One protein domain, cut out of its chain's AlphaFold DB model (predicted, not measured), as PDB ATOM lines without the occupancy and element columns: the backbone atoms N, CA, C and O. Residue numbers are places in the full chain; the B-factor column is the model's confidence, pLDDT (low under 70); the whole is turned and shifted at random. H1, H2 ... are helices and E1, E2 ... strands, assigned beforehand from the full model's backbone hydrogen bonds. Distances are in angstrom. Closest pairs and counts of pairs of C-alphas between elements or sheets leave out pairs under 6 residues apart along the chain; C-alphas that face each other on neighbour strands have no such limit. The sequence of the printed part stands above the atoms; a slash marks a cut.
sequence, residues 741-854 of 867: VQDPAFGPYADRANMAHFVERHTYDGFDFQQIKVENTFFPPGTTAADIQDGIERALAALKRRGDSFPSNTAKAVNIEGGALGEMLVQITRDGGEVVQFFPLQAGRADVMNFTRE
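What this domain is: This is residues 741 to 854 of the 867 residues of an uncharacterized protein of Microlunatus sp. Gsoil 973 (UniProt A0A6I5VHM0). A strongly twisted sheet of four strands curls round one long helix, H2, which packs on one face of it. At one end of the longest axis a small ribbon of two strands, E2 and E6, stands beyond this body, and a short helix, H1, runs from edge strand E1 toward it. The 114 printed residues include two named helices and six named strands, in the order E1 H1 E2 H2 E3 E4 E5 E6; the class is mixed, helices and strands. The larger sheet runs E1 E5 E4 E3 and is mixed, while E2 and E6 are antiparallel. The whole is compact, with a radius of gyration of the C-alphas of 13.3 A and spans of 39 by 27 by 23 A.

Where its parts are: Begin with the larger sheet: E4, residues 824 to 831, is 22.7 A long, and E5, residues 834 to 840, 18.4 A. E3 is residues 812 to 816, 12.1 A. Find C-alpha 752 at (150.849, 199.294, 170.664); there E1, residues 752 to 754, begins, and H1, residues 755 to 762, follows over 10.4 A. H2, residues 785 to 802, starts at C-alpha 785 at (163.075, 202.560, 176.099) and runs 25.9 A. E2 is residues 775 to 778, and E6, residues 849 to 852, ends at C-alpha 852 at (176.954, 185.838, 166.115).

How they stand to each other: Look first at E3, E4 and E5, a meander, each strand the antiparallel neighbour of the one before; E3 and E4 form a hairpin, as do E4 and E5. N 814 and O 826 are 2.8 A apart, and N 829 and O 837 3.0 A, both within hydrogen-bond range. E1 is parallel to E5, with N 835 and O 752 at 2.9 A. H2 is on this sheet in two layers, a helix on one face of a sheet; its closest C-alphas to E3 are those of Ala 795 and Ile 816, 5.7 A apart. H1 is on the sheet too, with the C-alphas of Phe 758 and Phe 838 the closest to E5 at 6.1 A. H2 touches H1 with residues 785 to 789 alone, about perpendicular at 85 degrees; the closest C-alphas are those of Val 759 and Ala 785, 6.6 A. Farther out, E2 and E6 are antiparallel, with N 851 and O 776 at 2.8 A. E6 is apart from E5 and from H1. In H1 and H2 every O i to N i+4 pair is within hydrogen-bond range.

The domain as a whole: The two C-alphas farthest apart, those of Gly 803 and Glu 854, are 40.1 A apart. The printed part has no cut. The link from H1 to E2, residues 763 to 774, is long. The mean pLDDT of the printed part is 92.1, and residues 843 to 844 are under 70.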
ATOM      1  N   VAL A 741     153.716 199.238 175.345       95.81
ATOM      2  CA  VAL A 741     153.424 200.679 175.290       95.81
ATOM      3  C   VAL A 741     152.326 200.947 174.268       95.81
ATOM      4  O   VAL A 741     152.340 200.366 173.185       95.81
ATOM      5  N   GLN A 742     151.377 201.817 174.614       96.56
ATOM      6  CA  GLN A 742     150.349 202.338 173.710       96.56
ATOM      7  C   GLN A 742     150.653 203.805 173.419       96.56
ATOM      8  O   GLN A 742     150.734 204.597 174.357       96.56
ATOM      9  N   ASP A 743     150.790 204.159 172.142       95.62
ATOM     10  CA  ASP A 743     151.032 205.537 171.713       95.62
ATOM     11  C   ASP A 743     150.142 205.898 170.509       95.62
ATOM     12  O   ASP A 743     150.177 205.197 169.491       95.62
ATOM     13  N   PRO A 744     149.346 206.983 170.576       96.06
ATOM     14  CA  PRO A 744     148.551 207.456 169.443       96.06
ATOM     15  C   PRO A 744     149.361 207.736 168.165       96.06
ATOM     16  O   PRO A 744     148.806 207.647 167.066       96.06
ATOM     17  N   ALA A 745     150.651 208.068 168.278       95.69
ATOM     18  CA  ALA A 745     151.542 208.320 167.148       95.69
ATOM     19  C   ALA A 745     151.822 207.063 166.305       95.69
ATOM     20  O   ALA A 745     152.211 207.182 165.142       95.69
ATOM     21  N   PHE A 746     151.572 205.863 166.842       96.31
ATOM     22  CA  PHE A 746     151.692 204.613 166.088       96.31
ATOM     23  C   PHE A 746     150.591 204.449 165.022       96.31
ATOM     24  O   PHE A 746     150.758 203.718 164.036       96.31
ATOM     25  N   GLY A 747     149.474 205.169 165.170       92.69
ATOM     26  CA  GLY A 747     148.368 205.153 164.221       92.69
ATOM     27  C   GLY A 747     148.745 205.754 162.852       92.69
ATOM     28  O   GLY A 747     149.405 206.794 162.772       92.69
ATOM     29  N   PRO A 748     148.291 205.166 161.728       93.25
ATOM     30  CA  PRO A 748     147.286 204.103 161.626       93.25
ATOM     31  C   PRO A 748     147.871 202.678 161.576       93.25
ATOM     32  O   PRO A 748     147.139 201.737 161.281       93.25
ATOM     33  N   TYR A 749     149.181 202.508 161.755       92.25
ATOM     34  CA  TYR A 749     149.844 201.232 161.473       92.25
ATOM     35  C   TYR A 749     149.839 200.267 162.658       92.25
ATOM     36  O   TYR A 749     149.826 199.054 162.440       92.25
ATOM     37  N   ALA A 750     149.845 200.787 163.883       95.38
ATOM     38  CA  ALA A 750     149.764 200.010 165.111       95.38
ATOM     39  C   ALA A 750     149.082 200.820 166.226       95.38
ATOM     40  O   ALA A 750     149.037 202.046 166.173       95.38
ATOM     41  N   ASP A 751     148.590 200.115 167.241       95.75
ATOM     42  CA  ASP A 751     147.993 200.663 168.463       95.75
ATOM     43  C   ASP A 751     148.944 200.529 169.664       95.75
ATOM     44  O   ASP A 751     148.787 201.206 170.682       95.75
ATOM     45  N   ARG A 752     149.915 199.608 169.578       96.75
ATOM     46  CA  ARG A 752     150.849 199.294 170.664       96.75
ATOM     47  C   ARG A 752     152.186 198.739 170.166       96.75
ATOM     48  O   ARG A 752     152.302 198.333 169.012       96.75
ATOM     49  N   ALA A 753     153.179 198.687 171.046       96.88
ATOM     50  CA  ALA A 753     154.517 198.182 170.750       96.88
ATOM     51  C   ALA A 753     155.076 197.325 171.898       96.88
ATOM     52  O   ALA A 753     154.935 197.675 173.076       96.88
ATOM     53  N   ASN A 754     155.732 196.212 171.558       95.38
ATOM     54  CA  ASN A 754     156.356 195.306 172.525       95.38
ATOM     55  C   ASN A 754     157.737 195.817 172.971       95.38
ATOM     56  O   ASN A 754     158.775 195.269 172.600       95.38
ATOM     57  N   MET A 755     157.753 196.879 173.781       94.75
ATOM     58  CA  MET A 755     159.001 197.502 174.244       94.75
ATOM     59  C   MET A 755     159.888 196.543 175.030       94.75
ATOM     60  O   MET A 755     161.111 196.610 174.901       94.75
ATOM     61  N   ALA A 756     159.274 195.616 175.773       93.12
ATOM     62  CA  ALA A 756     160.011 194.588 176.485       93.12
ATOM     63  C   ALA A 756     160.879 193.780 175.519       93.12
ATOM     64  O   ALA A 756     162.084 193.693 175.715       93.12
ATOM     65  N   HIS A 757     160.317 193.297 174.410       93.31
ATOM     66  CA  HIS A 757     161.091 192.578 173.401       93.31
ATOM     67  C   HIS A 757     162.278 193.391 172.862       93.31
ATOM     68  O   HIS A 757     163.380 192.855 172.754       93.31
ATOM     69  N   PHE A 758     162.085 194.675 172.541       93.88
ATOM     70  CA  PHE A 758     163.138 195.496 171.929       93.88
ATOM     71  C   PHE A 758     164.290 195.758 172.893       93.88
ATOM     72  O   PHE A 758     165.454 195.598 172.530       93.88
ATOM     73  N   VAL A 759     163.964 196.094 174.141       93.81
ATOM     74  CA  VAL A 759     164.955 196.316 175.196       93.81
ATOM     75  C   VAL A 759     165.699 195.014 175.505       93.81
ATOM     76  O   VAL A 759     166.928 195.001 175.548       93.81
ATOM     77  N   GLU A 760     164.977 193.899 175.627       93.94
ATOM     78  CA  GLU A 760     165.540 192.589 175.980       93.94
ATOM     79  C   GLU A 760     166.404 191.947 174.906       93.94
ATOM     80  O   GLU A 760     167.207 191.065 175.209       93.94
ATOM     81  N   ARG A 761     166.219 192.342 173.648       93.19
ATOM     82  CA  ARG A 761     166.957 191.755 172.531       93.19
ATOM     83  C   ARG A 761     168.009 192.657 171.927       93.19
ATOM     84  O   ARG A 761     168.973 192.128 171.385       93.19
ATOM     85  N   HIS A 762     167.827 193.970 172.000       95.25
ATOM     86  CA  HIS A 762     168.609 194.902 171.191       95.25
ATOM     87  C   HIS A 762     169.272 196.012 172.003       95.25
ATOM     88  O   HIS A 762     169.908 196.882 171.419       95.25
ATOM     89  N   THR A 763     169.183 196.001 173.334       95.81
ATOM     90  CA  THR A 763     169.951 196.929 174.181       95.81
ATOM     91  C   THR A 763     170.921 196.163 175.060       95.81
ATOM     92  O   THR A 763     170.601 195.075 175.534       95.81
ATOM     93  N   TYR A 764     172.103 196.728 175.296       95.50
ATOM     94  CA  TYR A 764     173.095 196.100 176.170       95.50
ATOM     95  C   TYR A 764     172.579 195.959 177.608       95.50
ATOM     96  O   TYR A 764     172.762 194.916 178.232       95.50
ATOM     97  N   ASP A 765     171.873 196.977 178.105       93.62
ATOM     98  CA  ASP A 765     171.375 197.023 179.481       93.62
ATOM     99  C   ASP A 765     170.226 196.044 179.744       93.62
ATOM    100  O   ASP A 765     170.087 195.509 180.847       93.62
ATOM    101  N   GLY A 766     169.394 195.816 178.728       93.81
ATOM    102  CA  GLY A 766     168.223 194.954 178.801       93.81
ATOM    103  C   GLY A 766     168.469 193.503 178.393       93.81
ATOM    104  O   GLY A 766     167.590 192.681 178.642       93.81
ATOM    105  N   PHE A 767     169.609 193.176 177.774       96.19
ATOM    106  CA  PHE A 767     169.760 191.923 177.031       96.19
ATOM    107  C   PHE A 767     169.542 190.654 177.866       96.19
ATOM    108  O   PHE A 767     170.123 190.477 178.941       96.19
ATOM    109  N   ASP A 768     168.754 189.726 177.325       94.62
ATOM    110  CA  ASP A 768     168.546 188.397 177.891       94.62
ATOM    111  C   ASP A 768     169.413 187.338 177.197       94.62
ATOM    112  O   ASP A 768     169.133 186.901 176.080       94.62
ATOM    113  N   PHE A 769     170.446 186.847 177.886       94.94
ATOM    114  CA  PHE A 769     171.318 185.798 177.348       94.94
ATOM    115  C   PHE A 769     170.610 184.447 177.145       94.94
ATOM    116  O   PHE A 769     171.125 183.606 176.415       94.94
ATOM    117  N   GLN A 770     169.406 184.228 177.683       93.56
ATOM    118  CA  GLN A 770     168.605 183.037 177.353       93.56
ATOM    119  C   GLN A 770     167.946 183.129 175.967       93.56
ATOM    120  O   GLN A 770     167.378 182.159 175.464       93.56
ATOM    121  N   GLN A 771     168.026 184.295 175.329       91.25
ATOM    122  CA  GLN A 771     167.338 184.631 174.091       91.25
ATOM    123  C   GLN A 771     168.296 184.827 172.902       91.25
ATOM    124  O   GLN A 771     167.928 185.472 171.917       91.25
ATOM    125  N   ILE A 772     169.490 184.236 172.934       94.25
ATOM    126  CA  ILE A 772     170.484 184.377 171.858       94.25
ATOM    127  C   ILE A 772     169.941 183.844 170.520       94.25
ATOM    128  O   ILE A 772     169.517 182.689 170.391       94.25
ATOM    129  N   LYS A 773     169.972 184.690 169.487       92.75
ATOM    130  CA  LYS A 773     169.636 184.336 168.099       92.75
ATOM    131  C   LYS A 773     170.897 184.081 167.271       92.75
ATOM    132  O   LYS A 773     172.002 184.139 167.798       92.75
ATOM    133  N   VAL A 774     170.709 183.702 166.003       88.56
ATOM    134  CA  VAL A 774     171.819 183.484 165.053       88.56
ATOM    135  C   VAL A 774     172.641 184.764 164.910       88.56
ATOM    136  O   VAL A 774     173.862 184.717 165.014       88.56
ATOM    137  N   GLU A 775     171.952 185.899 164.797       88.69
ATOM    138  CA  GLU A 775     172.534 187.236 164.819       88.69
ATOM    139  C   GLU A 775     171.828 188.079 165.877       88.69
ATOM    140  O   GLU A 775     170.608 188.002 166.049       88.69
ATOM    141  N   ASN A 776     172.611 188.846 166.630       93.19
ATOM    142  CA  ASN A 776     172.129 189.696 167.710       93.19
ATOM    143  C   ASN A 776     172.664 191.098 167.445       93.19
ATOM    144  O   ASN A 776     173.874 191.323 167.512       93.19
ATOM    145  N   THR A 777     171.768 192.012 167.093       94.12
ATOM    146  CA  THR A 777     172.102 193.398 166.773       94.12
ATOM    147  C   THR A 777     171.750 194.292 167.952       94.12
ATOM    148  O   THR A 777     170.705 194.113 168.585       94.12
ATOM    149  N   PHE A 778     172.628 195.242 168.261       95.31
ATOM    150  CA  PHE A 778     172.487 196.114 169.421       95.31
ATOM    151  C   PHE A 778     172.421 197.578 169.012       95.31
ATOM    152  O   PHE A 778     173.261 198.062 168.248       95.31
ATOM    153  N   PHE A 779     171.445 198.289 169.572       95.56
ATOM    154  CA  PHE A 779     171.407 199.743 169.571       95.56
ATOM    155  C   PHE A 779     172.647 200.314 170.274       95.56
ATOM    156  O   PHE A 779     173.260 199.622 171.095       95.56
ATOM    157  N   PRO A 780     173.016 201.575 169.988       93.75
ATOM    158  CA  PRO A 780     174.133 202.230 170.655       93.75
ATOM    159  C   PRO A 780     174.044 202.131 172.190       93.75
ATOM    160  O   PRO A 780     172.939 202.172 172.749       93.75
ATOM    161  N   PRO A 781     175.180 202.001 172.901       92.06
ATOM    162  CA  PRO A 781     175.193 201.972 174.363       92.06
ATOM    163  C   PRO A 781     174.449 203.166 174.978       92.06
ATOM    164  O   PRO A 781     174.587 204.292 174.507       92.06
ATOM    165  N   GLY A 782     173.668 202.918 176.033       91.75
ATOM    166  CA  GLY A 782     172.849 203.940 176.698       91.75
ATOM    167  C   GLY A 782     171.482 204.210 176.055       91.75
ATOM    168  O   GLY A 782     170.746 205.049 176.566       91.75
ATOM    169  N   THR A 783     171.120 203.503 174.978       94.25
ATOM    170  CA  THR A 783     169.778 203.586 174.378       94.25
ATOM    171  C   THR A 783     168.701 203.177 175.384       94.25
ATOM    172  O   THR A 783     168.696 202.048 175.880       94.25
ATOM    173  N   THR A 784     167.756 204.078 175.649       93.38
ATOM    174  CA  THR A 784     166.646 203.862 176.582       93.38
ATOM    175  C   THR A 784     165.376 203.379 175.874       93.38
ATOM    176  O   THR A 784     165.235 203.468 174.655       93.38
ATOM    177  N   ALA A 785     164.390 202.904 176.644       93.56
ATOM    178  CA  ALA A 785     163.075 202.560 176.099       93.56
ATOM    179  C   ALA A 785     162.370 203.769 175.452       93.56
ATOM    180  O   ALA A 785     161.669 203.604 174.458       93.56
ATOM    181  N   ALA A 786     162.584 204.982 175.976       94.62
ATOM    182  CA  ALA A 786     162.023 206.201 175.394       94.62
ATOM    183  C   ALA A 786     162.639 206.511 174.020       94.62
ATOM    184  O   ALA A 786     161.918 206.890 173.101       94.62
ATOM    185  N   ASP A 787     163.944 206.275 173.852       95.50
ATOM    186  CA  ASP A 787     164.633 206.475 172.569       95.50
ATOM    187  C   ASP A 787     164.143 205.482 171.507       95.50
ATOM    188  O   ASP A 787     163.956 205.839 170.345       95.50
ATOM    189  N   ILE A 788     163.889 204.231 171.912       95.81
ATOM    190  CA  ILE A 788     163.301 203.210 171.037       95.81
ATOM    191  C   ILE A 788     161.873 203.602 170.633       95.81
ATOM    192  O   ILE A 788     161.519 203.463 169.464       95.81
ATOM    193  N   GLN A 789     161.065 204.115 171.567       96.19
ATOM    194  CA  GLN A 789     159.712 204.593 171.272       96.19
ATOM    195  C   GLN A 789     159.736 205.753 170.260       96.19
ATOM    196  O   GLN A 789     159.076 205.648 169.226       96.19
ATOM    197  N   ASP A 790     160.563 206.784 170.480       96.19
ATOM    198  CA  ASP A 790     160.768 207.891 169.523       96.19
ATOM    199  C   ASP A 790     161.251 207.367 168.153       96.19
ATOM    200  O   ASP A 790     160.772 207.798 167.102       96.19
ATOM    201  N   GLY A 791     162.136 206.365 168.137       96.06
ATOM    202  CA  GLY A 791     162.572 205.682 166.917       96.06
ATOM    203  C   GLY A 791     161.434 204.997 166.150       96.06
ATOM    204  O   GLY A 791     161.350 205.127 164.925       96.06
ATOM    205  N   ILE A 792     160.533 204.299 166.849       97.00
ATOM    206  CA  ILE A 792     159.349 203.658 166.253       97.00
ATOM    207  C   ILE A 792     158.414 204.718 165.666       97.00
ATOM    208  O   ILE A 792     157.984 204.581 164.519       97.00
ATOM    209  N   GLU A 793     158.137 205.792 166.408       97.00
ATOM    210  CA  GLU A 793     157.309 206.908 165.938       97.00
ATOM    211  C   GLU A 793     157.870 207.508 164.643       97.00
ATOM    212  O   GLU A 793     157.142 207.685 163.660       97.00
ATOM    213  N   ARG A 794     159.187 207.747 164.589       96.12
ATOM    214  CA  ARG A 794     159.875 208.253 163.391       96.12
ATOM    215  C   ARG A 794     159.817 207.275 162.225       96.12
ATOM    216  O   ARG A 794     159.573 207.707 161.097       96.12
ATOM    217  N   ALA A 795     160.018 205.981 162.472       96.00
ATOM    218  CA  ALA A 795     159.958 204.957 161.432       96.00
ATOM    219  C   ALA A 795     158.551 204.871 160.817       96.00
ATOM    220  O   ALA A 795     158.399 204.897 159.593       96.00
ATOM    221  N   LEU A 796     157.509 204.859 161.651       96.06
ATOM    222  CA  LEU A 796     156.116 204.851 161.201       96.06
ATOM    223  C   LEU A 796     155.738 206.157 160.485       96.06
ATOM    224  O   LEU A 796     155.068 206.121 159.450       96.06
ATOM    225  N   ALA A 797     156.218 207.309 160.962       95.38
ATOM    226  CA  ALA A 797     156.038 208.590 160.283       95.38
ATOM    227  C   ALA A 797     156.727 208.619 158.907       95.38
ATOM    228  O   ALA A 797     156.162 209.150 157.946       95.38
ATOM    229  N   ALA A 798     157.918 208.028 158.777       94.62
ATOM    230  CA  ALA A 798     158.620 207.905 157.503       94.62
ATOM    231  C   ALA A 798     157.856 207.012 156.511       94.62
ATOM    232  O   ALA A 798     157.665 207.426 155.366       94.62
ATOM    233  N   LEU A 799     157.344 205.858 156.954       94.62
ATOM    234  CA  LEU A 799     156.473 204.996 156.140       94.62
ATOM    235  C   LEU A 799     155.205 205.742 155.692       94.62
ATOM    236  O   LEU A 799     154.857 205.727 154.510       94.62
ATOM    237  N   LYS A 800     154.566 206.486 156.607       94.62
ATOM    238  CA  LYS A 800     153.378 207.300 156.306       94.62
ATOM    239  C   LYS A 800     153.657 208.357 155.240       94.62
ATOM    240  O   LYS A 800     152.866 208.509 154.314       94.62
ATOM    241  N   ARG A 801     154.778 209.084 155.348       94.44
ATOM    242  CA  ARG A 801     155.179 210.111 154.366       94.44
ATOM    243  C   ARG A 801     155.432 209.527 152.978       94.44
ATOM    244  O   ARG A 801     155.131 210.189 151.991       94.44
ATOM    245  N   ARG A 802     155.958 208.302 152.904       93.94
ATOM    246  CA  ARG A 802     156.176 207.575 151.641       93.94
ATOM    247  C   ARG A 802     154.882 207.023 151.039       93.94
ATOM    248  O   ARG A 802     154.878 206.626 149.880       93.94
ATOM    249  N   GLY A 803     153.787 207.015 151.803       94.06
ATOM    250  CA  GLY A 803     152.557 206.329 151.417       94.06
ATOM    251  C   GLY A 803     152.722 204.808 151.407       94.06
ATOM    252  O   GLY A 803     151.975 204.118 150.715       94.06
ATOM    253  N   ASP A 804     153.699 204.282 152.153       90.81
ATOM    254  CA  ASP A 804     153.989 202.857 152.167       90.81
ATOM    255  C   ASP A 804     152.844 202.100 152.843       90.81
ATOM    256  O   ASP A 804     152.425 202.395 153.971       90.81
ATOM    257  N   SER A 805     152.350 201.065 152.164       88.62
ATOM    258  CA  SER A 805     151.568 200.044 152.849       88.62
ATOM    259  C   SER A 805     152.513 199.239 153.744       88.62
ATOM    260  O   SER A 805     153.576 198.777 153.315       88.62
ATOM    261  N   PHE A 806     152.133 199.075 155.008       91.62
ATOM    262  CA  PHE A 806     152.861 198.254 155.969       91.62
ATOM    263  C   PHE A 806     151.940 197.115 156.395       91.62
ATOM    264  O   PHE A 806     151.196 197.300 157.347       91.62
ATOM    265  N   PRO A 807     151.847 195.995 155.659       87.12
ATOM    266  CA  PRO A 807     151.002 194.862 156.040       87.12
ATOM    267  C   PRO A 807     151.492 194.174 157.322       87.12
ATOM    268  O   PRO A 807     152.642 194.336 157.724       87.12
ATOM    269  N   SER A 808     150.615 193.391 157.952       89.25
ATOM    270  CA  SER A 808     150.989 192.524 159.077       89.25
ATOM    271  C   SER A 808     152.049 191.503 158.659       89.25
ATOM    272  O   SER A 808     152.052 191.049 157.514       89.25
ATOM    273  N   ASN A 809     152.925 191.125 159.584       87.12
ATOM    274  CA  ASN A 809     153.973 190.114 159.442       87.12
ATOM    275  C   ASN A 809     154.943 190.345 158.275       87.12
ATOM    276  O   ASN A 809     155.580 189.416 157.792       87.12
ATOM    277  N   THR A 810     155.065 191.592 157.817       89.25
ATOM    278  CA  THR A 810     156.017 191.989 156.776       89.25
ATOM    279  C   THR A 810     157.061 192.901 157.397       89.25
ATOM    280  O   THR A 810     156.697 193.942 157.931       89.25
ATOM    281  N   ALA A 811     158.340 192.545 157.321       92.75
ATOM    282  CA  ALA A 811     159.420 193.419 157.768       92.75
ATOM    283  C   ALA A 811     159.609 194.600 156.800       92.75
ATOM    284  O   ALA A 811     159.509 194.450 155.579       92.75
ATOM    285  N   LYS A 812     159.897 195.785 157.338       94.50
ATOM    286  CA  LYS A 812     160.244 196.983 156.566       94.50
ATOM    287  C   LYS A 812     161.533 197.586 157.097       94.50
ATOM    288  O   LYS A 812     161.650 197.825 158.293       94.50
ATOM    289  N   ALA A 813     162.472 197.860 156.199       93.81
ATOM    290  CA  ALA A 813     163.680 198.606 156.516       93.81
ATOM    291  C   ALA A 813     163.426 200.105 156.288       93.81
ATOM    292  O   ALA A 813     162.963 200.512 155.217       93.81
ATOM    293  N   VAL A 814     163.688 200.927 157.299       93.38
ATOM    294  CA  VAL A 814     163.381 202.358 157.296       93.38
ATOM    295  C   VAL A 814     164.576 203.124 157.841       93.38
ATOM    296  O   VAL A 814     165.063 202.816 158.920       93.38
ATOM    297  N   ASN A 815     165.033 204.138 157.109       91.75
ATOM    298  CA  ASN A 815     165.963 205.118 157.660       91.75
ATOM    299  C   ASN A 815     165.182 206.080 158.554       91.75
ATOM    300  O   ASN A 815     164.246 206.735 158.082       91.75
ATOM    301  N   ILE A 816     165.554 206.139 159.827       91.19
ATOM    302  CA  ILE A 816     165.120 207.184 160.751       91.19
ATOM    303  C   ILE A 816     166.184 208.278 160.794       91.19
ATOM    304  O   ILE A 816     167.374 207.987 160.708       91.19
ATOM    305  N   GLU A 817     165.745 209.531 160.892       87.69
ATOM    306  CA  GLU A 817     166.609 210.714 160.924       87.69
ATOM    307  C   GLU A 817     166.398 211.483 162.242       87.69
ATOM    308  O   GLU A 817     165.260 211.767 162.653       87.69
ATOM    309  N   GLY A 818     167.507 211.854 162.890       87.69
ATOM    310  CA  GLY A 818     167.527 212.627 164.136       87.69
ATOM    311  C   GLY A 818     167.134 211.838 165.395       87.69
ATOM    312  O   GLY A 818     167.074 210.615 165.391       87.69
ATOM    313  N   GLY A 819     166.871 212.555 166.492       88.75
ATOM    314  CA  GLY A 819     166.580 211.948 167.800       88.75
ATOM    315  C   GLY A 819     167.826 211.375 168.490       88.75
ATOM    316  O   GLY A 819     168.948 211.560 168.017       88.75
ATOM    317  N   ALA A 820     167.632 210.682 169.614       88.44
ATOM    318  CA  ALA A 820     168.726 210.068 170.375       88.44
ATOM    319  C   ALA A 820     169.388 208.898 169.626       88.44
ATOM    320  O   ALA A 820     170.585 208.659 169.773       88.44
ATOM    321  N   LEU A 821     168.625 208.211 168.768       88.88
ATOM    322  CA  LEU A 821     169.145 207.161 167.894       88.88
ATOM    323  C   LEU A 821     169.896 207.713 166.675       88.88
ATOM    324  O   LEU A 821     170.602 206.946 166.031       88.88
ATOM    325  N   GLY A 822     169.822 209.016 166.377       86.94
ATOM    326  CA  GLY A 822     170.473 209.635 165.218       86.94
ATOM    327  C   GLY A 822     169.982 209.084 163.872       86.94
ATOM    328  O   GLY A 822     168.900 208.510 163.775       86.94
ATOM    329  N   GLU A 823     170.776 209.267 162.814       87.50
ATOM    330  CA  GLU A 823     170.491 208.635 161.520       87.50
ATOM    331  C   GLU A 823     170.793 207.136 161.601       87.50
ATOM    332  O   GLU A 823     171.888 206.747 162.011       87.50
ATOM    333  N   MET A 824     169.815 206.287 161.288       88.81
ATOM    334  CA  MET A 824     169.957 204.836 161.420       88.81
ATOM    335  C   MET A 824     168.982 204.096 160.510       88.81
ATOM    336  O   MET A 824     167.807 204.452 160.424       88.81
ATOM    337  N   LEU A 825     169.451 203.017 159.887       89.88
ATOM    338  CA  LEU A 825     168.582 202.057 159.221       89.88
ATOM    339  C   LEU A 825     168.035 201.073 160.262       89.88
ATOM    340  O   LEU A 825     168.802 200.363 160.909       89.88
ATOM    341  N   VAL A 826     166.715 201.007 160.414       91.75
ATOM    342  CA  VAL A 826     166.040 200.084 161.338       91.75
ATOM    343  C   VAL A 826     165.125 199.130 160.586       91.75
ATOM    344  O   VAL A 826     164.505 199.510 159.593       91.75
ATOM    345  N   GLN A 827     165.006 197.897 161.070       93.94
ATOM    346  CA  GLN A 827     163.963 196.975 160.637       93.94
ATOM    347  C   GLN A 827     162.786 197.047 161.608       93.94
ATOM    348  O   GLN A 827     162.968 196.881 162.813       93.94
ATOM    349  N   ILE A 828     161.582 197.247 161.075       94.56
ATOM    350  CA  ILE A 828     160.328 197.246 161.827       94.56
ATOM    351  C   ILE A 828     159.367 196.188 161.273       94.56
ATOM    352  O   ILE A 828     159.153 196.100 160.063       94.56
ATOM    353  N   THR A 829     158.760 195.401 162.161       94.69
ATOM    354  CA  THR A 829     157.717 194.414 161.827       94.69
ATOM    355  C   THR A 829     156.531 194.620 162.754       94.69
ATOM    356  O   THR A 829     156.707 194.819 163.959       94.69
ATOM    357  N   ARG A 830     155.316 194.529 162.214       94.31
ATOM    358  CA  ARG A 830     154.084 194.517 163.009       94.31
ATOM    359  C   ARG A 830     153.339 193.199 162.864       94.31
ATOM    360  O   ARG A 830     153.402 192.602 161.795       94.31
ATOM    361  N   ASP A 831     152.594 192.802 163.883       92.62
ATOM    362  CA  ASP A 831     151.599 191.735 163.820       92.62
ATOM    363  C   ASP A 831     150.260 192.259 164.358       92.62
ATOM    364  O   ASP A 831     150.145 192.695 165.504       92.62
ATOM    365  N   GLY A 832     149.246 192.320 163.498       91.81
ATOM    366  CA  GLY A 832     147.987 192.998 163.783       91.81
ATOM    367  C   GLY A 832     148.197 194.479 164.118       91.81
ATOM    368  O   GLY A 832     148.800 195.226 163.342       91.81
ATOM    369  N   GLY A 833     147.666 194.905 165.265       92.44
ATOM    370  CA  GLY A 833     147.814 196.262 165.803       92.44
ATOM    371  C   GLY A 833     149.070 196.463 166.658       92.44
ATOM    372  O   GLY A 833     149.128 197.427 167.413       92.44
ATOM    373  N   GLU A 834     150.056 195.566 166.610       96.31
ATOM    374  CA  GLU A 834     151.229 195.615 167.486       96.31
ATOM    375  C   GLU A 834     152.540 195.634 166.700       96.31
ATOM    376  O   GLU A 834     152.748 194.809 165.817       96.31
ATOM    377  N   VAL A 835     153.457 196.543 167.037       96.25
ATOM    378  CA  VAL A 835     154.852 196.451 166.581       96.25
ATOM    379  C   VAL A 835     155.542 195.349 167.383       96.25
ATOM    380  O   VAL A 835     155.646 195.446 168.608       96.25
ATOM    381  N   VAL A 836     156.005 194.305 166.694       95.56
ATOM    382  CA  VAL A 836     156.578 193.087 167.296       95.56
ATOM    383  C   VAL A 836     158.086 192.962 167.099       95.56
ATOM    384  O   VAL A 836     158.723 192.201 167.820       95.56
ATOM    385  N   GLN A 837     158.679 193.713 166.164       93.44
ATOM    386  CA  GLN A 837     160.136 193.807 165.996       93.44
ATOM    387  C   GLN A 837     160.547 195.241 165.672       93.44
ATOM    388  O   GLN A 837     159.909 195.885 164.838       93.44
ATOM    389  N   PHE A 838     161.623 195.704 166.306       95.06
ATOM    390  CA  PHE A 838     162.271 196.980 166.030       95.06
ATOM    391  C   PHE A 838     163.750 196.901 166.436       95.06
ATOM    392  O   PHE A 838     164.052 196.785 167.625       95.06
ATOM    393  N   PHE A 839     164.665 196.912 165.463       93.44
ATOM    394  CA  PHE A 839     166.103 196.758 165.720       93.44
ATOM    395  C   PHE A 839     166.977 197.439 164.657       93.44
ATOM    396  O   PHE A 839     166.510 197.647 163.532       93.44
ATOM    397  N   PRO A 840     168.236 197.790 164.984       93.19
ATOM    398  CA  PRO A 840     169.127 198.447 164.040       93.19
ATOM    399  C   PRO A 840     169.688 197.443 163.027       93.19
ATOM    400  O   PRO A 840     170.081 196.331 163.385       93.19
ATOM    401  N   LEU A 841     169.765 197.856 161.765       86.94
ATOM    402  CA  LEU A 841     170.546 197.188 160.728       86.94
ATOM    403  C   LEU A 841     171.943 197.826 160.687       86.94
ATOM    404  O   LEU A 841     172.089 199.029 160.877       86.94
ATOM    405  N   GLN A 842     172.981 197.031 160.426       72.12
ATOM    406  CA  GLN A 842     174.392 197.447 160.552       72.12
ATOM    407  C   GLN A 842     174.841 198.535 159.553       72.12
ATOM    408  O   GLN A 842     176.003 198.938 159.555       72.12
ATOM    409  N   ALA A 843     173.965 198.991 158.658       56.31
ATOM    410  CA  ALA A 843     174.338 199.887 157.576       56.31
ATOM    411  C   ALA A 843     174.788 201.261 158.111       56.31
ATOM    412  O   ALA A 843     173.972 202.081 158.522       56.31
ATOM    413  N   GLY A 844     176.102 201.513 158.060       55.69
ATOM    414  CA  GLY A 844     176.678 202.859 158.113       55.69
ATOM    415  C   GLY A 844     177.024 203.425 159.493       55.69
ATOM    416  O   GLY A 844     177.401 204.592 159.559       55.69
ATOM    417  N   ARG A 845     176.944 202.649 160.587       79.25
ATOM    418  CA  ARG A 845     177.258 203.152 161.940       79.25
ATOM    419  C   ARG A 845     178.189 202.265 162.756       79.25
ATOM    420  O   ARG A 845     177.889 201.108 163.022       79.25
ATOM    421  N   ALA A 846     179.305 202.852 163.198       76.75
ATOM    422  CA  ALA A 846     180.355 202.170 163.960       76.75
ATOM    423  C   ALA A 846     179.952 201.803 165.403       76.75
ATOM    424  O   ALA A 846     180.612 200.982 166.038       76.75
ATOM    425  N   ASP A 847     178.893 202.411 165.940       82.94
ATOM    426  CA  ASP A 847     178.391 202.178 167.297       82.94
ATOM    427  C   ASP A 847     177.289 201.109 167.384       82.94
ATOM    428  O   ASP A 847     177.022 200.608 168.482       82.94
ATOM    429  N   VAL A 848     176.717 200.696 166.246       88.31
ATOM    430  CA  VAL A 848     175.856 199.510 166.136       88.31
ATOM    431  C   VAL A 848     176.744 198.275 166.020       88.31
ATOM    432  O   VAL A 848     177.586 198.176 165.128       88.31
ATOM    433  N   MET A 849     176.557 197.314 166.924       91.06
ATOM    434  CA  MET A 849     177.318 196.064 166.911       91.06
ATOM    435  C   MET A 849     176.412 194.875 166.646       91.06
ATOM    436  O   MET A 849     175.325 194.766 167.212       91.06
ATOM    437  N   ASN A 850     176.928 193.957 165.838       92.88
ATOM    438  CA  ASN A 850     176.313 192.670 165.566       92.88
ATOM    439  C   ASN A 850     177.172 191.574 166.156       92.88
ATOM    440  O   ASN A 850     178.387 191.590 165.968       92.88
ATOM    441  N   PHE A 851     176.542 190.611 166.812       95.31
ATOM    442  CA  PHE A 851     177.216 189.437 167.337       95.31
ATOM    443  C   PHE A 851     176.596 188.158 166.787       95.31
ATOM    444  O   PHE A 851     175.366 188.035 166.727       95.31
ATOM    445  N   THR A 852     177.437 187.188 166.431       95.69
ATOM    446  CA  THR A 852     176.954 185.838 166.115       95.69
ATOM    447  C   THR A 852     176.434 185.151 167.379       95.69
ATOM    448  O   THR A 852     176.692 185.581 168.511       95.69
ATOM    449  N   ARG A 853     175.711 184.043 167.204       95.50
ATOM    450  CA  ARG A 853     175.301 183.182 168.318       95.50
ATOM    451  C   ARG A 853     176.491 182.748 169.171       95.50
ATOM    452  O   ARG A 853     176.393 182.781 170.395       95.50
ATOM    453  N   GLU A 854     177.581 182.317 168.548       96.38
ATOM    454  CA  GLU A 854     178.777 181.817 169.233       96.38
ATOM    455  C   GLU A 854     179.443 182.924 170.050       96.38
ATOM    456  O   GLU A 854     179.762 182.706 171.216       96.38
TER     457      GLU A 854